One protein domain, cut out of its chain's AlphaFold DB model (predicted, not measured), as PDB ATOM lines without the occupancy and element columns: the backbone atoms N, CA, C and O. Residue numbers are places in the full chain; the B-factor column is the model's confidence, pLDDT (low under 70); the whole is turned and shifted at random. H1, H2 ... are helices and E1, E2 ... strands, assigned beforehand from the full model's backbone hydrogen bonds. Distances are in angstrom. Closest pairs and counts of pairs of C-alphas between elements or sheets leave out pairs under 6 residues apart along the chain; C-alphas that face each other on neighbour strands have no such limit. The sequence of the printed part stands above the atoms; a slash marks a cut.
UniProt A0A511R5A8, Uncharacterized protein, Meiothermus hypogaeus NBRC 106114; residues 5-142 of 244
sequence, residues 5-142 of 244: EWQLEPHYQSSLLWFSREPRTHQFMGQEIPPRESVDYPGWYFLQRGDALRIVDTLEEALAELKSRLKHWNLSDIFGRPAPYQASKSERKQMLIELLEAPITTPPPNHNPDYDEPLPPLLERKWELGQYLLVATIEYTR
ATOM      1  N   GLU A   5     -35.729  46.480  -3.982       46.41
ATOM      2  CA  GLU A   5     -35.778  45.302  -4.849       46.41
ATOM      3  C   GLU A   5     -36.356  45.622  -6.237       46.41
ATOM      4  O   GLU A   5     -36.036  44.959  -7.212       46.41
ATOM      5  N   TRP A   6     -37.150  46.688  -6.341       51.81
ATOM      6  CA  TRP A   6     -37.793  47.125  -7.577       51.81
ATOM      7  C   TRP A   6     -37.091  48.338  -8.221       51.81
ATOM      8  O   TRP A   6     -37.483  48.789  -9.294       51.81
ATOM      9  N   GLN A   7     -36.057  48.882  -7.562       53.03
ATOM     10  CA  GLN A   7     -35.119  49.865  -8.134       53.03
ATOM     11  C   GLN A   7     -33.880  49.182  -8.734       53.03
ATOM     12  O   GLN A   7     -32.892  49.857  -9.029       53.03
ATOM     13  N   LEU A   8     -33.878  47.849  -8.819       53.41
ATOM     14  CA  LEU A   8     -32.734  47.085  -9.294       53.41
ATOM     15  C   LEU A   8     -32.625  47.192 -10.819       53.41
ATOM     16  O   LEU A   8     -33.042  46.323 -11.567       53.41
ATOM     17  N   GLU A   9     -31.964  48.247 -11.281       58.62
ATOM     18  CA  GLU A   9     -31.129  48.149 -12.477       58.62
ATOM     19  C   GLU A   9     -29.891  47.344 -12.033       58.62
ATOM     20  O   GLU A   9     -28.996  47.943 -11.420       58.62
ATOM     21  N   PRO A  10     -29.864  45.992 -12.134       66.25
ATOM     22  CA  PRO A  10     -30.279  45.149 -13.271       66.25
ATOM     23  C   PRO A  10     -31.225  43.940 -12.981       66.25
ATOM     24  O   PRO A  10     -31.022  43.242 -11.992       66.25
ATOM     25  N   HIS A  11     -32.120  43.560 -13.918       78.88
ATOM     26  CA  HIS A  11     -32.840  42.265 -13.896       78.88
ATOM     27  C   HIS A  11     -32.318  41.249 -14.923       78.88
ATOM     28  O   HIS A  11     -31.831  41.597 -15.998       78.88
ATOM     29  N   TYR A  12     -32.481  39.963 -14.617       83.81
ATOM     30  CA  TYR A  12     -31.982  38.858 -15.431       83.81
ATOM     31  C   TYR A  12     -33.106  37.908 -15.810       83.81
ATOM     32  O   TYR A  12     -33.924  37.520 -14.978       83.81
ATOM     33  N   GLN A  13     -33.105  37.475 -17.066       86.69
ATOM     34  CA  GLN A  13     -34.004  36.430 -17.533       86.69
ATOM     35  C   GLN A  13     -33.205  35.202 -17.936       86.69
ATOM     36  O   GLN A  13     -32.394  35.248 -18.861       86.69
ATOM     37  N   SER A  14     -33.454  34.089 -17.248       89.94
ATOM     38  CA  SER A  14     -32.911  32.796 -17.646       89.94
ATOM     39  C   SER A  14     -33.860  32.098 -18.618       89.94
ATOM     40  O   SER A  14     -35.075  32.128 -18.432       89.94
ATOM     41  N   SER A  15     -33.320  31.478 -19.667       90.75
ATOM     42  CA  SER A  15     -34.121  30.784 -20.681       90.75
ATOM     43  C   SER A  15     -33.524  29.429 -21.037       90.75
ATOM     44  O   SER A  15     -32.304  29.273 -21.103       90.75
ATOM     45  N   LEU A  16     -34.390  28.452 -21.325       93.56
ATOM     46  CA  LEU A  16     -34.008  27.182 -21.943       93.56
ATOM     47  C   LEU A  16     -34.830  27.003 -23.213       93.56
ATOM     48  O   LEU A  16     -36.012  26.685 -23.156       93.56
ATOM     49  N   LEU A  17     -34.214  27.236 -24.362       93.12
ATOM     50  CA  LEU A  17     -34.881  27.268 -25.656       93.12
ATOM     51  C   LEU A  17     -34.612  25.969 -26.415       93.12
ATOM     52  O   LEU A  17     -33.460  25.567 -26.588       93.12
ATOM     53  N   TRP A  18     -35.676  25.327 -26.883       93.69
ATOM     54  CA  TRP A  18     -35.604  24.156 -27.742       93.69
ATOM     55  C   TRP A  18     -35.784  24.555 -29.197       93.69
ATOM     56  O   TRP A  18     -36.748  25.231 -29.559       93.69
ATOM     57  N   PHE A  19     -34.899  24.041 -30.041       94.94
ATOM     58  CA  PHE A  19     -35.006  24.114 -31.488       94.94
ATOM     59  C   PHE A  19     -34.989  22.711 -32.094       94.94
ATOM     60  O   PHE A  19     -34.477  21.760 -31.496       94.94
ATOM     61  N   SER A  20     -35.533  22.580 -33.301       94.69
ATOM     62  CA  SER A  20     -35.528  21.344 -34.083       94.69
ATOM     63  C   SER A  20     -34.945  21.575 -35.471       94.69
ATOM     64  O   SER A  20     -35.085  22.654 -36.043       94.69
ATOM     65  N   ARG A  21     -34.301  20.549 -36.036       93.81
ATOM     66  CA  ARG A  21     -33.923  20.532 -37.459       93.81
ATOM     67  C   ARG A  21     -35.137  20.498 -38.385       93.81
ATOM     68  O   ARG A  21     -35.043  20.930 -39.529       93.81
ATOM     69  N   GLU A  22     -36.255  19.959 -37.905       91.62
ATOM     70  CA  GLU A  22     -37.486  19.855 -38.676       91.62
ATOM     71  C   GLU A  22     -38.376  21.075 -38.415       91.62
ATOM     72  O   GLU A  22     -38.696  21.358 -37.255       91.62
ATOM     73  N   PRO A  23     -38.827  21.783 -39.462       88.88
ATOM     74  CA  PRO A  23     -39.822  22.831 -39.305       88.88
ATOM     75  C   PRO A  23     -41.140  22.219 -38.818       88.88
ATOM     76  O   PRO A  23     -41.680  21.305 -39.440       88.88
ATOM     77  N   ARG A  24     -41.672  22.730 -37.706       83.81
ATOM     78  CA  ARG A  24     -42.962  22.310 -37.142       83.81
ATOM     79  C   ARG A  24     -43.883  23.508 -36.939       83.81
ATOM     80  O   ARG A  24     -43.457  24.543 -36.431       83.81
ATOM     81  N   THR A  25     -45.145  23.365 -37.328       80.31
ATOM     82  CA  THR A  25     -46.206  24.307 -36.956       80.31
ATOM     83  C   THR A  25     -46.567  24.109 -35.490       80.31
ATOM     84  O   THR A  25     -46.565  22.985 -34.987       80.31
ATOM     85  N   HIS A  26     -46.845  25.207 -34.791       74.06
ATOM     86  CA  HIS A  26     -47.236  25.160 -33.385       74.06
ATOM     87  C   HIS A  26     -48.520  25.950 -33.205       74.06
ATOM     88  O   HIS A  26     -48.653  27.045 -33.745       74.06
ATOM     89  N   GLN A  27     -49.454  25.394 -32.438       67.50
ATOM     90  CA  GLN A  27     -50.622  26.139 -31.998       67.50
ATOM     91  C   GLN A  27     -50.262  26.966 -30.767       67.50
ATOM     92  O   GLN A  27     -49.699  26.443 -29.804       67.50
ATOM     93  N   PHE A  28     -50.591  28.249 -30.816       63.34
ATOM     94  CA  PHE A  28     -50.472  29.179 -29.703       63.34
ATOM     95  C   PHE A  28     -51.772  29.978 -29.635       63.34
ATOM     96  O   PHE A  28     -52.147  30.603 -30.623       63.34
ATOM     97  N   MET A  29     -52.483  29.904 -28.504       66.69
ATOM     98  CA  MET A  29     -53.782  30.575 -28.311       66.69
ATOM     99  C   MET A  29     -54.763  30.351 -29.484       66.69
ATOM    100  O   MET A  29     -55.343  31.284 -30.026       66.69
ATOM    101  N   GLY A  30     -54.892  29.098 -29.938       68.62
ATOM    102  CA  GLY A  30     -55.802  28.725 -31.032       68.62
ATOM    103  C   GLY A  30     -55.344  29.121 -32.443       68.62
ATOM    104  O   GLY A  30     -56.012  28.768 -33.412       68.62
ATOM    105  N   GLN A  31     -54.201  29.797 -32.589       70.44
ATOM    106  CA  GLN A  31     -53.638  30.177 -33.885       70.44
ATOM    107  C   GLN A  31     -52.483  29.257 -34.281       70.44
ATOM    108  O   GLN A  31     -51.611  28.947 -33.469       70.44
ATOM    109  N   GLU A  32     -52.449  28.835 -35.547       78.50
ATOM    110  CA  GLU A  32     -51.290  28.141 -36.109       78.50
ATOM    111  C   GLU A  32     -50.180  29.138 -36.436       78.50
ATOM    112  O   GLU A  32     -50.300  29.966 -37.340       78.50
ATOM    113  N   ILE A  33     -49.067  29.024 -35.719       76.62
ATOM    114  CA  ILE A  33     -47.853  29.780 -35.997       76.62
ATOM    115  C   ILE A  33     -46.981  28.949 -36.952       76.62
ATOM    116  O   ILE A  33     -46.631  27.802 -36.626       76.62
ATOM    117  N   PRO A  34     -46.615  29.489 -38.132       82.44
ATOM    118  CA  PRO A  34     -45.749  28.789 -39.068       82.44
ATOM    119  C   PRO A  34     -44.342  28.604 -38.479       82.44
ATOM    120  O   PRO A  34     -43.865  29.464 -37.732       82.44
ATOM    121  N   PRO A  35     -43.639  27.514 -38.833       86.25
ATOM    122  CA  PRO A  35     -42.261  27.313 -38.412       86.25
ATOM    123  C   PRO A  35     -41.383  28.459 -38.903       86.25
ATOM    124  O   PRO A  35     -41.339  28.758 -40.097       86.25
ATOM    125  N   ARG A  36     -40.646  29.070 -37.976       84.38
ATOM    126  CA  ARG A  36     -39.687  30.132 -38.271       84.38
ATOM    127  C   ARG A  36     -38.277  29.634 -37.992       84.38
ATOM    128  O   ARG A  36     -37.983  29.169 -36.890       84.38
ATOM    129  N   GLU A  37     -37.427  29.713 -39.008       91.19
ATOM    130  CA  GLU A  37     -35.998  29.448 -38.856       91.19
ATOM    131  C   GLU A  37     -35.383  30.505 -37.933       91.19
ATOM    132  O   GLU A  37     -35.712  31.694 -38.014       91.19
ATOM    133  N   SER A  38     -34.517  30.059 -37.030       90.75
ATOM    134  CA  SER A  38     -33.790  30.935 -36.127       90.75
ATOM    135  C   SER A  38     -32.781  31.763 -36.911       90.75
ATOM    136  O   SER A  38     -31.960  31.222 -37.652       90.75
ATOM    137  N   VAL A  39     -32.813  33.078 -36.705       90.06
ATOM    138  CA  VAL A  39     -31.802  33.989 -37.257       90.06
ATOM    139  C   VAL A  39     -30.440  33.709 -36.618       90.06
ATOM    140  O   VAL A  39     -29.425  33.690 -37.311       90.06
ATOM    141  N   ASP A  40     -30.433  33.417 -35.317       88.50
ATOM    142  CA  ASP A  40     -29.213  33.188 -34.538       88.50
ATOM    143  C   ASP A  40     -28.641  31.780 -34.743       88.50
ATOM    144  O   ASP A  40     -27.437  31.557 -34.587       88.50
ATOM    145  N   TYR A  41     -29.492  30.821 -35.129       92.31
ATOM    146  CA  TYR A  41     -29.120  29.422 -35.359       92.31
ATOM    147  C   TYR A  41     -29.604  28.940 -36.740       92.31
ATOM    148  O   TYR A  41     -30.584  28.195 -36.820       92.31
ATOM    149  N   PRO A  42     -28.914  29.314 -37.834       93.44
ATOM    150  CA  PRO A  42     -29.272  28.862 -39.175       93.44
ATOM    151  C   PRO A  42     -29.372  27.332 -39.266       93.44
ATOM    152  O   PRO A  42     -28.523  26.598 -38.753       93.44
ATOM    153  N   GLY A  43     -30.418  26.842 -39.925       93.44
ATOM    154  CA  GLY A  43     -30.766  25.426 -40.033       93.44
ATOM    155  C   GLY A  43     -31.544  24.854 -38.844       93.44
ATOM    156  O   GLY A  43     -31.805  23.647 -38.834       93.44
ATOM    157  N   TRP A  44     -31.911  25.679 -37.860       96.06
ATOM    158  CA  TRP A  44     -32.704  25.289 -36.695       96.06
ATOM    159  C   TRP A  44     -33.988  26.115 -36.601       96.06
ATOM    160  O   TRP A  44     -33.975  27.332 -36.754       96.06
ATOM    161  N   TYR A  45     -35.104  25.459 -36.301       93.94
ATOM    162  CA  TYR A  45     -36.425  26.069 -36.161       93.94
ATOM    163  C   TYR A  45     -36.819  26.099 -34.693       93.94
ATOM    164  O   TYR A  45     -36.656  25.095 -33.995       93.94
ATOM    165  N   PHE A  46     -37.329  27.236 -34.221       90.88
ATOM    166  CA  PHE A  46     -37.795  27.338 -32.839       90.88
ATOM    167  C   PHE A  46     -38.933  26.343 -32.594       90.88
ATOM    168  O   PHE A  46     -39.867  26.251 -33.391       90.88
ATOM    169  N   LEU A  47     -38.823  25.584 -31.504       88.75
ATOM    170  CA  LEU A  47     -39.792  24.563 -31.124       88.75
ATOM    171  C   LEU A  47     -40.587  25.017 -29.897       88.75
ATOM    172  O   LEU A  47     -41.789  25.247 -29.969       88.75
ATOM    173  N   GLN A  48     -39.921  25.162 -28.754       86.25
ATOM    174  CA  GLN A  48     -40.587  25.548 -27.512       86.25
ATOM    175  C   GLN A  48     -39.611  26.166 -26.516       86.25
ATOM    176  O   GLN A  48     -38.400  25.958 -26.590       86.25
ATOM    177  N   ARG A  49     -40.152  26.875 -25.527       84.56
ATOM    178  CA  ARG A  49     -39.424  27.195 -24.294       84.56
ATOM    179  C   ARG A  49     -39.521  26.015 -23.329       84.56
ATOM    180  O   ARG A  49     -40.518  25.310 -23.322       84.56
ATOM    181  N   GLY A  50     -38.490  25.782 -22.532       77.88
ATOM    182  CA  GLY A  50     -38.457  24.820 -21.424       77.88
ATOM    183  C   GLY A  50     -38.388  25.511 -20.060       77.88
ATOM    184  O   GLY A  50     -37.976  24.900 -19.071       77.88
ATOM    185  N   ASP A  51     -38.709  26.805 -20.026       75.62
ATOM    186  CA  ASP A  51     -38.647  27.678 -18.863       75.62
ATOM    187  C   ASP A  51     -39.967  28.428 -18.630       75.62
ATOM    188  O   ASP A  51     -40.800  28.545 -19.527       75.62
ATOM    189  N   ALA A  52     -40.146  28.928 -17.405       65.00
ATOM    190  CA  ALA A  52     -41.364  29.607 -16.963       65.00
ATOM    191  C   ALA A  52     -41.340  31.126 -17.218       65.00
ATOM    192  O   ALA A  52     -42.101  31.844 -16.585       65.00
ATOM    193  N   LEU A  53     -40.459  31.625 -18.099       70.62
ATOM    194  CA  LEU A  53     -40.324  33.059 -18.393       70.62
ATOM    195  C   LEU A  53     -40.049  33.918 -17.147       70.62
ATOM    196  O   LEU A  53     -40.454  35.077 -17.074       70.62
ATOM    197  N   ARG A  54     -39.349  33.353 -16.161       72.38
ATOM    198  CA  ARG A  54     -39.102  34.018 -14.886       72.38
ATOM    199  C   ARG A  54     -37.989  35.060 -15.013       72.38
ATOM    200  O   ARG A  54     -36.926  34.788 -15.572       72.38
ATOM    201  N   ILE A  55     -38.241  36.228 -14.429       74.50
ATOM    202  CA  ILE A  55     -37.243  37.272 -14.192       74.50
ATOM    203  C   ILE A  55     -36.785  37.200 -12.739       74.50
ATOM    204  O   ILE A  55     -37.597  36.977 -11.834       74.50
ATOM    205  N   VAL A  56     -35.484  37.364 -12.537       75.88
ATOM    206  CA  VAL A  56     -34.818  37.350 -11.234       75.88
ATOM    207  C   VAL A  56     -33.879  38.544 -11.101       75.88
ATOM    208  O   VAL A  56     -33.512  39.175 -12.094       75.88
ATOM    209  N   ASP A  57     -33.474  38.838  -9.874       75.44
ATOM    210  CA  ASP A  57     -32.813  40.103  -9.542       75.44
ATOM    211  C   ASP A  57     -31.288  39.985  -9.538       75.44
ATOM    212  O   ASP A  57     -30.560  40.976  -9.487       75.44
ATOM    213  N   THR A  58     -30.777  38.754  -9.605       78.19
ATOM    214  CA  THR A  58     -29.340  38.487  -9.608       78.19
ATOM    215  C   THR A  58     -28.946  37.471 -10.672       78.19
ATOM    216  O   THR A  58     -29.683  36.537 -11.007       78.19
ATOM    217  N   LEU A  59     -27.726  37.626 -11.183       85.38
ATOM    218  CA  LEU A  59     -27.129  36.669 -12.107       85.38
ATOM    219  C   LEU A  59     -26.981  35.284 -11.451       85.38
ATOM    220  O   LEU A  59     -27.153  34.253 -12.104       85.38
ATOM    221  N   GLU A  60     -26.692  35.250 -10.148       86.75
ATOM    222  CA  GLU A  60     -26.592  34.033  -9.348       86.75
ATOM    223  C   GLU A  60     -27.917  33.265  -9.297       86.75
ATOM    224  O   GLU A  60     -27.913  32.039  -9.450       86.75
ATOM    225  N   GLU A  61     -29.045  33.958  -9.120       84.00
ATOM    226  CA  GLU A  61     -30.381  33.356  -9.161       84.00
ATOM    227  C   GLU A  61     -30.720  32.835 -10.556       84.00
ATOM    228  O   GLU A  61     -31.198  31.704 -10.681       84.00
ATOM    229  N   ALA A  62     -30.401  33.597 -11.606       88.44
ATOM    230  CA  ALA A  62     -30.648  33.180 -12.987       88.44
ATOM    231  C   ALA A  62     -29.874  31.892 -13.308       88.44
ATOM    232  O   ALA A  62     -30.412  30.934 -13.870       88.44
ATOM    233  N   LEU A  63     -28.614  31.821 -12.870       92.25
ATOM    234  CA  LEU A  63     -27.793  30.625 -13.012       92.25
ATOM    235  C   LEU A  63     -28.315  29.462 -12.151       92.25
ATOM    236  O   LEU A  63     -28.290  28.306 -12.585       92.25
ATOM    237  N   ALA A  64     -28.789  29.734 -10.932       88.31
ATOM    238  CA  ALA A  64     -29.371  28.722 -10.054       88.31
ATOM    239  C   ALA A  64     -30.637  28.095 -10.657       88.31
ATOM    240  O   ALA A  64     -30.807  26.874 -10.558       88.31
ATOM    241  N   GLU A  65     -31.474  28.884 -11.333       89.19
ATOM    242  CA  GLU A  65     -32.654  28.389 -12.040       89.19
ATOM    243  C   GLU A  65     -32.268  27.416 -13.162       89.19
ATOM    244  O   GLU A  65     -32.724  26.266 -13.157       89.19
ATOM    245  N   LEU A  66     -31.363  27.815 -14.064       93.00
ATOM    246  CA  LEU A  66     -30.881  26.944 -15.145       93.00
ATOM    247  C   LEU A  66     -30.294  25.638 -14.597       93.00
ATOM    248  O   LEU A  66     -30.612  24.547 -15.079       93.00
ATOM    249  N   LYS A  67     -29.478  25.726 -13.539       93.75
ATOM    250  CA  LYS A  67     -28.899  24.549 -12.874       93.75
ATOM    251  C   LYS A  67     -29.972  23.629 -12.315       93.75
ATOM    252  O   LYS A  67     -29.876  22.414 -12.481       93.75
ATOM    253  N   SER A  68     -30.968  24.179 -11.627       89.50
ATOM    254  CA  SER A  68     -32.061  23.391 -11.060       89.50
ATOM    255  C   SER A  68     -32.811  22.647 -12.165       89.50
ATOM    256  O   SER A  68     -32.958  21.421 -12.107       89.50
ATOM    257  N   ARG A  69     -33.176  23.359 -13.236       89.06
ATOM    258  CA  ARG A  69     -33.903  22.800 -14.378       89.06
ATOM    259  C   ARG A  69     -33.128  21.695 -15.089       89.06
ATOM    260  O   ARG A  69     -33.681  20.617 -15.284       89.06
ATOM    261  N   LEU A  70     -31.843  21.890 -15.388       92.44
ATOM    262  CA  LEU A  70     -31.007  20.852 -16.009       92.44
ATOM    263  C   LEU A  70     -30.765  19.660 -15.073       92.44
ATOM    264  O   LEU A  70     -30.802  18.508 -15.508       92.44
ATOM    265  N   LYS A  71     -30.554  19.905 -13.774       90.94
ATOM    266  CA  LYS A  71     -30.332  18.847 -12.776       90.94
ATOM    267  C   LYS A  71     -31.550  17.949 -12.628       90.94
ATOM    268  O   LYS A  71     -31.403  16.726 -12.606       90.94
ATOM    269  N   HIS A  72     -32.736  18.538 -12.525       87.94
ATOM    270  CA  HIS A  72     -33.980  17.810 -12.287       87.94
ATOM    271  C   HIS A  72     -34.703  17.408 -13.580       87.94
ATOM    272  O   HIS A  72     -35.504  16.483 -13.546       87.94
ATOM    273  N   TRP A  73     -34.306  17.982 -14.719       89.25
ATOM    274  CA  TRP A  73     -34.952  17.834 -16.029       89.25
ATOM    275  C   TRP A  73     -36.404  18.338 -16.057       89.25
ATOM    276  O   TRP A  73     -37.261  17.792 -16.747       89.25
ATOM    277  N   ASN A  74     -36.669  19.411 -15.311       82.19
ATOM    278  CA  ASN A  74     -37.984  20.049 -15.216       82.19
ATOM    279  C   ASN A  74     -38.151  21.067 -16.355       82.19
ATOM    280  O   ASN A  74     -38.112  22.278 -16.130       82.19
ATOM    281  N   LEU A  75     -38.242  20.563 -17.587       84.88
ATOM    282  CA  LEU A  75     -38.196  21.349 -18.828       84.88
ATOM    283  C   LEU A  75     -39.523  21.319 -19.595       84.88
ATOM    284  O   LEU A  75     -39.538  21.090 -20.806       84.88
ATOM    285  N   SER A  76     -40.629  21.502 -18.878       82.50
ATOM    286  CA  SER A  76     -41.936  21.675 -19.507       82.50
ATOM    287  C   SER A  76     -42.090  23.095 -20.037       82.50
ATOM    288  O   SER A  76     -41.556  24.039 -19.450       82.50
ATOM    289  N   ASP A  77     -42.807  23.237 -21.144       78.50
ATOM    290  CA  ASP A  77     -43.158  24.550 -21.667       78.50
ATOM    291  C   ASP A  77     -44.330  25.186 -20.903       78.50
ATOM    292  O   ASP A  77     -44.899  24.591 -19.985       78.50
ATOM    293  N   ILE A  78     -44.700  26.404 -21.300       70.88
ATOM    294  CA  ILE A  78     -45.801  27.174 -20.700       70.88
ATOM    295  C   ILE A  78     -47.175  26.488 -20.813       70.88
ATOM    296  O   ILE A  78     -48.090  26.845 -20.085       70.88
ATOM    297  N   PHE A  79     -47.319  25.496 -21.695       73.00
ATOM    298  CA  PHE A  79     -48.537  24.699 -21.868       73.00
ATOM    299  C   PHE A  79     -48.438  23.336 -21.167       73.00
ATOM    300  O   PHE A  79     -49.252  22.445 -21.409       73.00
ATOM    301  N   GLY A  80     -47.412  23.130 -20.336       75.94
ATOM    302  CA  GLY A  80     -47.168  21.874 -19.635       75.94
ATOM    303  C   GLY A  80     -46.656  20.741 -20.530       75.94
ATOM    304  O   GLY A  80     -46.537  19.607 -20.063       75.94
ATOM    305  N   ARG A  81     -46.320  21.009 -21.801       82.31
ATOM    306  CA  ARG A  81     -45.778  19.988 -22.706       82.31
ATOM    307  C   ARG A  81     -44.361  19.626 -22.261       82.31
ATOM    308  O   ARG A  81     -43.555  20.524 -22.015       82.31
ATOM    309  N   PRO A  82     -44.027  18.330 -22.158       87.81
ATOM    310  CA  PRO A  82     -42.712  17.906 -21.699       87.81
ATOM    311  C   PRO A  82     -41.615  18.269 -22.707       87.81
ATOM    312  O   PRO A  82     -41.876  18.573 -23.872       87.81
ATOM    313  N   ALA A  83     -40.360  18.174 -22.267       90.81
ATOM    314  CA  ALA A  83     -39.210  18.339 -23.147       90.81
ATOM    315  C   ALA A  83     -39.251  17.357 -24.334       90.81
ATOM    316  O   ALA A  83     -39.536  16.169 -24.136       90.81
ATOM    317  N   PRO A  84     -38.874  17.800 -25.548       91.62
ATOM    318  CA  PRO A  84     -38.857  16.957 -26.747       91.62
ATOM    319  C   PRO A  84     -37.766  15.874 -26.706       91.62
ATOM    320  O   PRO A  84     -37.792  14.928 -27.495       91.62
ATOM    321  N   TYR A  85     -36.804  16.017 -25.790       93.75
ATOM    322  CA  TYR A  85     -35.696  15.102 -25.562       93.75
ATOM    323  C   TYR A  85     -35.571  14.765 -24.074       93.75
ATOM    324  O   TYR A  85     -35.743  15.622 -23.205       93.75
ATOM    325  N   GLN A  86     -35.227  13.511 -23.775       93.88
ATOM    326  CA  GLN A  86     -35.011  13.025 -22.414       93.88
ATOM    327  C   GLN A  86     -33.536  12.698 -22.204       93.88
ATOM    328  O   GLN A  86     -33.062  11.643 -22.620       93.88
ATOM    329  N   ALA A  87     -32.812  13.604 -21.547       92.69
ATOM    330  CA  ALA A  87     -31.396  13.410 -21.275       92.69
ATOM    331  C   ALA A  87     -31.161  12.396 -20.149       92.69
ATOM    332  O   ALA A  87     -31.761  12.439 -19.067       92.69
ATOM    333  N   SER A  88     -30.195  11.512 -20.371       93.69
ATOM    334  CA  SER A  88     -29.678  10.611 -19.349       93.69
ATOM    335  C   SER A  88     -29.078  11.385 -18.169       93.69
ATOM    336  O   SER A  88     -28.716  12.561 -18.243       93.69
ATOM    337  N   LYS A  89     -28.922  10.707 -17.027       92.50
ATOM    338  CA  LYS A  89     -28.267  11.292 -15.847       92.50
ATOM    339  C   LYS A  89     -26.829  11.749 -16.141       92.50
ATOM    340  O   LYS A  89     -26.391  12.751 -15.579       92.50
ATOM    341  N   SER A  90     -26.102  11.022 -16.990       94.12
ATOM    342  CA  SER A  90     -24.748  11.384 -17.425       94.12
ATOM    343  C   SER A  90     -24.738  12.645 -18.281       94.12
ATOM    344  O   SER A  90     -23.951  13.541 -17.994       94.12
ATOM    345  N   GLU A  91     -25.640  12.753 -19.262       95.38
ATOM    346  CA  GLU A  91     -25.759  13.950 -20.106       95.38
ATOM    347  C   GLU A  91     -26.103  15.181 -19.270       95.38
ATOM    348  O   GLU A  91     -25.416  16.190 -19.360       95.38
ATOM    349  N   ARG A  92     -27.084  15.075 -18.363       95.44
ATOM    350  CA  ARG A  92     -27.444  16.179 -17.459       95.44
ATOM    351  C   ARG A  92     -26.273  16.639 -16.601       95.44
ATOM    352  O   ARG A  92     -26.068  17.833 -16.415       95.44
ATOM    353  N   LYS A  93     -25.483  15.696 -16.075       94.56
ATOM    354  CA  LYS A  93     -24.287  16.026 -15.292       94.56
ATOM    355  C   LYS A  93     -23.255  16.770 -16.144       94.56
ATOM    356  O   LYS A  93     -22.675  17.731 -15.653       94.56
ATOM    357  N   GLN A  94     -23.049  16.336 -17.383       96.12
ATOM    358  CA  GLN A  94     -22.121  16.979 -18.308       96.12
ATOM    359  C   GLN A  94     -22.593  18.390 -18.687       96.12
ATOM    360  O   GLN A  94     -21.824  19.336 -18.564       96.12
ATOM    361  N   MET A  95     -23.875  18.562 -19.021       97.38
ATOM    362  CA  MET A  95     -24.470  19.875 -19.303       97.38
ATOM    363  C   MET A  95     -24.323  20.846 -18.131       97.38
ATOM    364  O   MET A  95     -24.011  22.011 -18.334       97.38
ATOM    365  N   LEU A  96     -24.514  20.375 -16.893       96.44
ATOM    366  CA  LEU A  96     -24.322  21.205 -15.702       96.44
ATOM    367  C   LEU A  96     -22.877  21.671 -15.531       96.44
ATOM    368  O   LEU A  96     -22.664  22.812 -15.135       96.44
ATOM    369  N   ILE A  97     -21.902  20.799 -15.796       96.50
ATOM    370  CA  ILE A  97     -20.480  21.163 -15.751       96.50
ATOM    371  C   ILE A  97     -20.208  22.235 -16.805       96.50
ATOM    372  O   ILE A  97     -19.703  23.301 -16.480       96.50
ATOM    373  N   GLU A  98     -20.650  21.999 -18.036       97.56
ATOM    374  CA  GLU A  98     -20.441  22.927 -19.146       97.56
ATOM    375  C   GLU A  98     -21.148  24.271 -18.969       97.56
ATOM    376  O   GLU A  98     -20.618  25.294 -19.390       97.56
ATOM    377  N   LEU A  99     -22.336  24.285 -18.356       96.38
ATOM    378  CA  LEU A  99     -23.043  25.517 -18.011       96.38
ATOM    379  C   LEU A  99     -22.241  26.339 -16.995       96.38
ATOM    380  O   LEU A  99     -22.155  27.553 -17.124       96.38
ATOM    381  N   LEU A 100     -21.663  25.681 -15.988       93.94
ATOM    382  CA  LEU A 100     -20.873  26.337 -14.942       93.94
ATOM    383  C   LEU A 100     -19.501  26.813 -15.432       93.94
ATOM    384  O   LEU A 100     -18.936  27.734 -14.850       93.94
ATOM    385  N   GLU A 101     -18.966  26.178 -16.471       94.81
ATOM    386  CA  GLU A 101     -17.723  26.575 -17.136       94.81
ATOM    387  C   GLU A 101     -17.949  27.625 -18.235       94.81
ATOM    388  O   GLU A 101     -16.981  28.183 -18.758       94.81
ATOM    389  N   ALA A 102     -19.205  27.900 -18.608       93.25
ATOM    390  CA  ALA A 102     -19.523  28.882 -19.632       93.25
ATOM    391  C   ALA A 102     -19.119  30.293 -19.164       93.25
ATOM    392  O   ALA A 102     -19.433  30.681 -18.035       93.25
ATOM    393  N   PRO A 103     -18.435  31.082 -20.014       91.69
ATOM    394  CA  PRO A 103     -18.104  32.455 -19.671       91.69
ATOM    395  C   PRO A 103     -19.390  33.270 -19.526       91.69
ATOM    396  O   PRO A 103     -20.283  33.177 -20.368       91.69
ATOM    397  N   ILE A 104     -19.457  34.079 -18.469       91.81
ATOM    398  CA  ILE A 104     -20.550  35.025 -18.260       91.81
ATOM    399  C   ILE A 104     -20.022  36.433 -18.491       91.81
ATOM    400  O   ILE A 104     -19.081  36.877 -17.830       91.81
ATOM    401  N   THR A 105     -20.628  37.125 -19.446       89.81
ATOM    402  CA  THR A 105     -20.361  38.532 -19.726       89.81
ATOM    403  C   THR A 105     -21.049  39.377 -18.662       89.81
ATOM    404  O   THR A 105     -22.202  39.131 -18.325       89.81
ATOM    405  N   THR A 106     -20.368  40.387 -18.130       81.19
ATOM    406  CA  THR A 106     -21.023  41.379 -17.272       81.19
ATOM    407  C   THR A 106     -21.541  42.528 -18.129       81.19
ATOM    408  O   THR A 106     -20.795  43.001 -18.995       81.19
ATOM    409  N   PRO A 107     -22.773  43.009 -17.896       78.75
ATOM    410  CA  PRO A 107     -23.257  44.189 -18.590       78.75
ATOM    411  C   PRO A 107     -22.355  45.397 -18.274       78.75
ATOM    412  O   PRO A 107     -21.740  45.444 -17.200       78.75
ATOM    413  N   PRO A 108     -22.226  46.369 -19.196       81.81
ATOM    414  CA  PRO A 108     -21.489  47.593 -18.919       81.81
ATOM    415  C   PRO A 108     -22.046  48.289 -17.663       81.81
ATOM    416  O   PRO A 108     -23.264  48.333 -17.503       81.81
ATOM    417  N   PRO A 109     -21.200  48.888 -16.801       74.06
ATOM    418  CA  PRO A 109     -21.637  49.443 -15.512       74.06
ATOM    419  C   PRO A 109     -22.729  50.519 -15.585       74.06
ATOM    420  O   PRO A 109     -23.398  50.764 -14.590       74.06
ATOM    421  N   ASN A 110     -22.883  51.166 -16.743       78.19
ATOM    422  CA  ASN A 110     -23.855  52.235 -16.978       78.19
ATOM    423  C   ASN A 110     -24.897  51.851 -18.044       78.19
ATOM    424  O   ASN A 110     -25.528  52.745 -18.597       78.19
ATOM    425  N   HIS A 111     -25.007  50.567 -18.405       77.19
ATOM    426  CA  HIS A 111     -25.994  50.134 -19.388       77.19
ATOM    427  C   HIS A 111     -27.385  50.125 -18.764       77.19
ATOM    428  O   HIS A 111     -27.619  49.389 -17.798       77.19
ATOM    429  N   ASN A 112     -28.296  50.906 -19.338       73.31
ATOM    430  CA  ASN A 112     -29.683  50.940 -18.917       73.31
ATOM    431  C   ASN A 112     -30.548  50.156 -19.924       73.31
ATOM    432  O   ASN A 112     -30.749  50.634 -21.043       73.31
ATOM    433  N   PRO A 113     -31.083  48.981 -19.545       70.06
ATOM    434  CA  PRO A 113     -31.830  48.118 -20.456       70.06
ATOM    435  C   PRO A 113     -33.174  48.715 -20.912       70.06
ATOM    436  O   PRO A 113     -33.782  48.180 -21.839       70.06
ATOM    437  N   ASP A 114     -33.641  49.806 -20.292       66.81
ATOM    438  CA  ASP A 114     -34.860  50.512 -20.701       66.81
ATOM    439  C   ASP A 114     -34.620  51.498 -21.854       66.81
ATOM    440  O   ASP A 114     -35.553  51.808 -22.599       66.81
ATOM    441  N   TYR A 115     -33.386  51.990 -22.024       70.62
ATOM    442  CA  TYR A 115     -33.060  53.047 -22.993       70.62
ATOM    443  C   TYR A 115     -32.000  52.656 -24.022       70.62
ATOM    444  O   TYR A 115     -32.001  53.196 -25.131       70.62
ATOM    445  N   ASP A 116     -31.091  51.755 -23.668       78.62
ATOM    446  CA  ASP A 116     -29.974  51.365 -24.518       78.62
ATOM    447  C   ASP A 116     -30.343  50.202 -25.457       78.62
ATOM    448  O   ASP A 116     -31.346  49.506 -25.286       78.62
ATOM    449  N   GLU A 117     -29.509  49.965 -26.475       82.00
ATOM    450  CA  GLU A 117     -29.682  48.817 -27.372       82.00
ATOM    451  C   GLU A 117     -29.554  47.485 -26.610       82.00
ATOM    452  O   GLU A 117     -28.629  47.341 -25.807       82.00
ATOM    453  N   PRO A 118     -30.410  46.480 -26.888       80.06
ATOM    454  CA  PRO A 118     -30.351  45.193 -26.204       80.06
ATOM    455  C   PRO A 118     -28.960  44.564 -26.288       80.06
ATOM    456  O   PRO A 118     -28.397  44.403 -27.376       80.06
ATOM    457  N   LEU A 119     -28.415  44.167 -25.138       85.94
ATOM    458  CA  LEU A 119     -27.165  43.418 -25.112       85.94
ATOM    459  C   LEU A 119     -27.369  42.000 -25.661       85.94
ATOM    460  O   LEU A 119     -28.446  41.419 -25.499       85.94
ATOM    461  N   PRO A 120     -26.320  41.389 -26.239       89.12
ATOM    462  CA  PRO A 120     -26.318  39.948 -26.435       89.12
ATOM    463  C   PRO A 120     -26.491  39.225 -25.087       89.12
ATOM    464  O   PRO A 120     -26.168  39.798 -24.037       89.12
ATOM    465  N   PRO A 121     -26.940  37.956 -25.092       91.69
ATOM    466  CA  PRO A 121     -27.041  37.168 -23.873       91.69
ATOM    467  C   PRO A 121     -25.736  37.202 -23.072       91.69
ATOM    468  O   PRO A 121     -24.647  36.977 -23.605       91.69
ATOM    469  N   LEU A 122     -25.852  37.466 -21.772       93.00
ATOM    470  CA  LEU A 122     -24.725  37.473 -20.844       93.00
ATOM    471  C   LEU A 122     -24.103  36.081 -20.725       93.00
ATOM    472  O   LEU A 122     -22.886  35.948 -20.624       93.00
ATOM    473  N   LEU A 123     -24.945  35.049 -20.760       95.44
ATOM    474  CA  LEU A 123     -24.552  33.653 -20.891       95.44
ATOM    475  C   LEU A 123     -25.292  33.060 -22.086       95.44
ATOM    476  O   LEU A 123     -26.501  33.240 -22.212       95.44
ATOM    477  N   GLU A 124     -24.582  32.297 -22.911       96.00
ATOM    478  CA  GLU A 124     -25.166  31.423 -23.925       96.00
ATOM    479  C   GLU A 124     -24.434  30.076 -23.906       96.00
ATOM    480  O   GLU A 124     -23.207  30.012 -24.025       96.00
ATOM    481  N   ARG A 125     -25.179  28.973 -23.776       96.88
ATOM    482  CA  ARG A 125     -24.635  27.617 -23.893       96.88
ATOM    483  C   ARG A 125     -25.552  26.732 -24.722       96.88
ATOM    484  O   ARG A 125     -26.764  26.759 -24.554       96.88
ATOM    485  N   LYS A 126     -24.961  25.940 -25.616       96.81
ATOM    486  CA  LYS A 126     -25.672  25.136 -26.617       96.81
ATOM    487  C   LYS A 126     -25.336  23.663 -26.456       96.81
ATOM    488  O   LYS A 126     -24.167  23.321 -26.281       96.81
ATOM    489  N   TRP A 127     -26.345  22.811 -26.596       97.38
ATOM    490  CA  TRP A 127     -26.192  21.360 -26.644       97.38
ATOM    491  C   TRP A 127     -26.996  20.781 -27.804       97.38
ATOM    492  O   TRP A 127     -28.218  20.921 -27.857       97.38
ATOM    493  N   GLU A 128     -26.310  20.098 -28.718       96.50
ATOM    494  CA  GLU A 128     -26.955  19.318 -29.774       96.50
ATOM    495  C   GLU A 128     -27.327  17.930 -29.239       96.50
ATOM    496  O   GLU A 128     -26.474  17.164 -28.792       96.50
ATOM    497  N   LEU A 129     -28.620  17.615 -29.277       94.88
ATOM    498  CA  LEU A 129     -29.237  16.426 -28.689       94.88
ATOM    499  C   LEU A 129     -29.988  15.655 -29.777       94.88
ATOM    500  O   LEU A 129     -31.218  15.571 -29.806       94.88
ATOM    501  N   GLY A 130     -29.215  15.135 -30.732       92.00
ATOM    502  CA  GLY A 130     -29.736  14.484 -31.931       92.00
ATOM    503  C   GLY A 130     -30.369  15.499 -32.884       92.00
ATOM    504  O   GLY A 130     -29.687  16.370 -33.411       92.00
ATOM    505  N   GLN A 131     -31.680  15.386 -33.110       94.44
ATOM    506  CA  GLN A 131     -32.429  16.307 -33.980       94.44
ATOM    507  C   GLN A 131     -32.855  17.613 -33.291       94.44
ATOM    508  O   GLN A 131     -33.554  18.430 -33.898       94.44
ATOM    509  N   TYR A 132     -32.474  17.784 -32.024       95.75
ATOM    510  CA  TYR A 132     -32.833  18.930 -31.201       95.75
ATOM    511  C   TYR A 132     -31.597  19.719 -30.790       95.75
ATOM    512  O   TYR A 132     -30.522  19.156 -30.594       95.75
ATOM    513  N   LEU A 133     -31.778  21.019 -30.619       96.88
ATOM    514  CA  LEU A 133     -30.796  21.918 -30.037       96.88
ATOM    515  C   LEU A 133     -31.420  22.517 -28.780       96.88
ATOM    516  O   LEU A 133     -32.500  23.102 -28.847       96.88
ATOM    517  N   LEU A 134     -30.744  22.349 -27.647       96.81
ATOM    518  CA  LEU A 134     -31.080  23.028 -26.403       96.81
ATOM    519  C   LEU A 134     -30.119  24.196 -26.213       96.81
ATOM    520  O   LEU A 134     -28.902  23.997 -26.206       96.81
ATOM    521  N   VAL A 135     -30.661  25.393 -26.029       96.94
ATOM    522  CA  VAL A 135     -29.886  26.600 -25.748       96.94
ATOM    523  C   VAL A 135     -30.269  27.139 -24.379       96.94
ATOM    524  O   VAL A 135     -31.429  27.459 -24.142       96.94
ATOM    525  N   ALA A 136     -29.297  27.245 -23.481       95.81
ATOM    526  CA  ALA A 136     -29.419  28.015 -22.255       95.81
ATOM    527  C   ALA A 136     -28.954  29.447 -22.500       95.81
ATOM    528  O   ALA A 136     -27.836  29.642 -22.981       95.81
ATOM    529  N   THR A 137     -29.772  30.426 -22.124       95.00
ATOM    530  CA  THR A 137     -29.375  31.837 -22.115       95.00
ATOM    531  C   THR A 137     -29.627  32.478 -20.757       95.00
ATOM    532  O   THR A 137     -30.530  32.074 -20.021       95.00
ATOM    533  N   ILE A 138     -28.809  33.474 -20.417       93.25
ATOM    534  CA  ILE A 138     -29.157  34.492 -19.421       93.25
ATOM    535  C   ILE A 138     -29.066  35.834 -20.126       93.25
ATOM    536  O   ILE A 138     -28.000  36.203 -20.612       93.25
ATOM    537  N   GLU A 139     -30.174  36.552 -20.185       90.00
ATOM    538  CA  GLU A 139     -30.266  37.863 -20.815       90.00
ATOM    539  C   GLU A 139     -30.308  38.950 -19.750       90.00
ATOM    540  O   GLU A 139     -30.954  38.786 -18.709       90.00
ATOM    541  N   TYR A 140     -29.617  40.061 -20.027       86.31
ATOM    542  CA  TYR A 140     -29.817  41.283 -19.268       86.31
ATOM    543  C   TYR A 140     -31.070  41.958 -19.813       86.31
ATOM    544  O   TYR A 140     -31.092  42.348 -20.979       86.31
ATOM    545  N   THR A 141     -32.133  42.004 -19.017       75.12
ATOM    546  CA  THR A 141     -33.451  42.406 -19.506       75.12
ATOM    547  C   THR A 141     -33.964  43.616 -18.753       75.12
ATOM    548  O   THR A 141     -33.637  43.830 -17.584       75.12
ATOM    549  N   ARG A 142     -34.787  44.408 -19.444       69.81
ATOM    550  CA  ARG A 142     -35.576  45.448 -18.798       69.81
ATOM    551  C   ARG A 142     -36.456  44.828 -17.725       69.81
ATOM    552  O   ARG A 142     -36.936  43.700 -17.877       69.81
TER     553      ARG A 142
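Overview. This is residues 5 to 142 of the 244 residues of an uncharacterized protein of Meiothermus hypogaeus NBRC 106114 (UniProt A0A511R5A8). A twisted sheet of four strands has two helices, H1 and H2, side by side over one of its faces, while a small two-stranded hairpin, E2 and E3, lies off beyond the edge strand E4. The long link of residues 102 to 122 loops out from H2 before the chain returns to the sheet in E5. The 138 printed residues run E1, E2, E3, E4, H1, H2, E5, E6, with the larger sheet in the order E4, E1, E6, E5, antiparallel throughout. The class is mixed, helices and strands, with 65 residues, under half, in named elements. The whole is compact, with a radius of gyration of the C-alphas of 15.5 A and spans of 41 by 37 by 27 A.

Arrangement. E1, residues 11 to 20, is an inner strand, antiparallel to E6, residues 132 to 141, with N 17 and O 135 2.8 A apart, within hydrogen-bond range. On its other side is the edge strand E4, residues 45 to 49, antiparallel, with N 45 and O 20 at 2.8 A. E5, residues 123 to 129, is the other edge strand and forms a hairpin with E6, with N 127 and O 134 at 2.8 A. E2, residues 26 to 28, and E3, residues 31 to 33, form an antiparallel hairpin, with N 33 and O 26 at 2.8 A. The closest C-alphas of E2 and E4, His 26 and Leu 47, are 7.8 A apart; E3 is apart from E1. Residues 55 to 56 pair antiparallel with residues 12 to 13 of E1. H1, residues 59 to 72, is on the larger sheet at a height of 8.9 A, over E1 and, only just, E6, with 3 C-alphas falling on E6; its closest C-alpha to E1 is Ala 62, 5.2 A from that of Ser 14. H2, residues 89 to 101, is on the same face at a height of 10.3 A, over E5; the C-alphas of Leu 99 and Arg 125 are closest, at 6.4 A. H1 and H2, a helical hairpin, touch through residues 67 to 71 of H1 alone, with the C-alphas of Leu 70 and Arg 92 closest at 6.1 A, at a shallow tilt of 13 degrees, opposite ways. In H1 and H2 every O i to N i+4 pair is within hydrogen-bond range.

Along the chain. E1 begins at C-alpha 11 (-32.840, 42.265, -13.896) and is 29.2 A long; H1 is 20.1 A, H2 18.6 A, E5 19.5 A and E6 26.2 A. E2, E3 and E4 are shorter. H1 begins at C-alpha 59 (-27.129, 36.669, -12.107), and E6 ends at C-alpha 141 (-33.451, 42.406, -19.506).

Size, cuts and confidence. The C-alphas of Gln 7 and Gly 130, the two farthest apart, are 43.0 A apart. The printed part has no cut. The links E3 to E4, H1 to H2 and H2 to E5 are long. Mean pLDDT of the printed part is 85.2; residues 5 to 10, 27 to 30, 52, 114 and 142 are under 70.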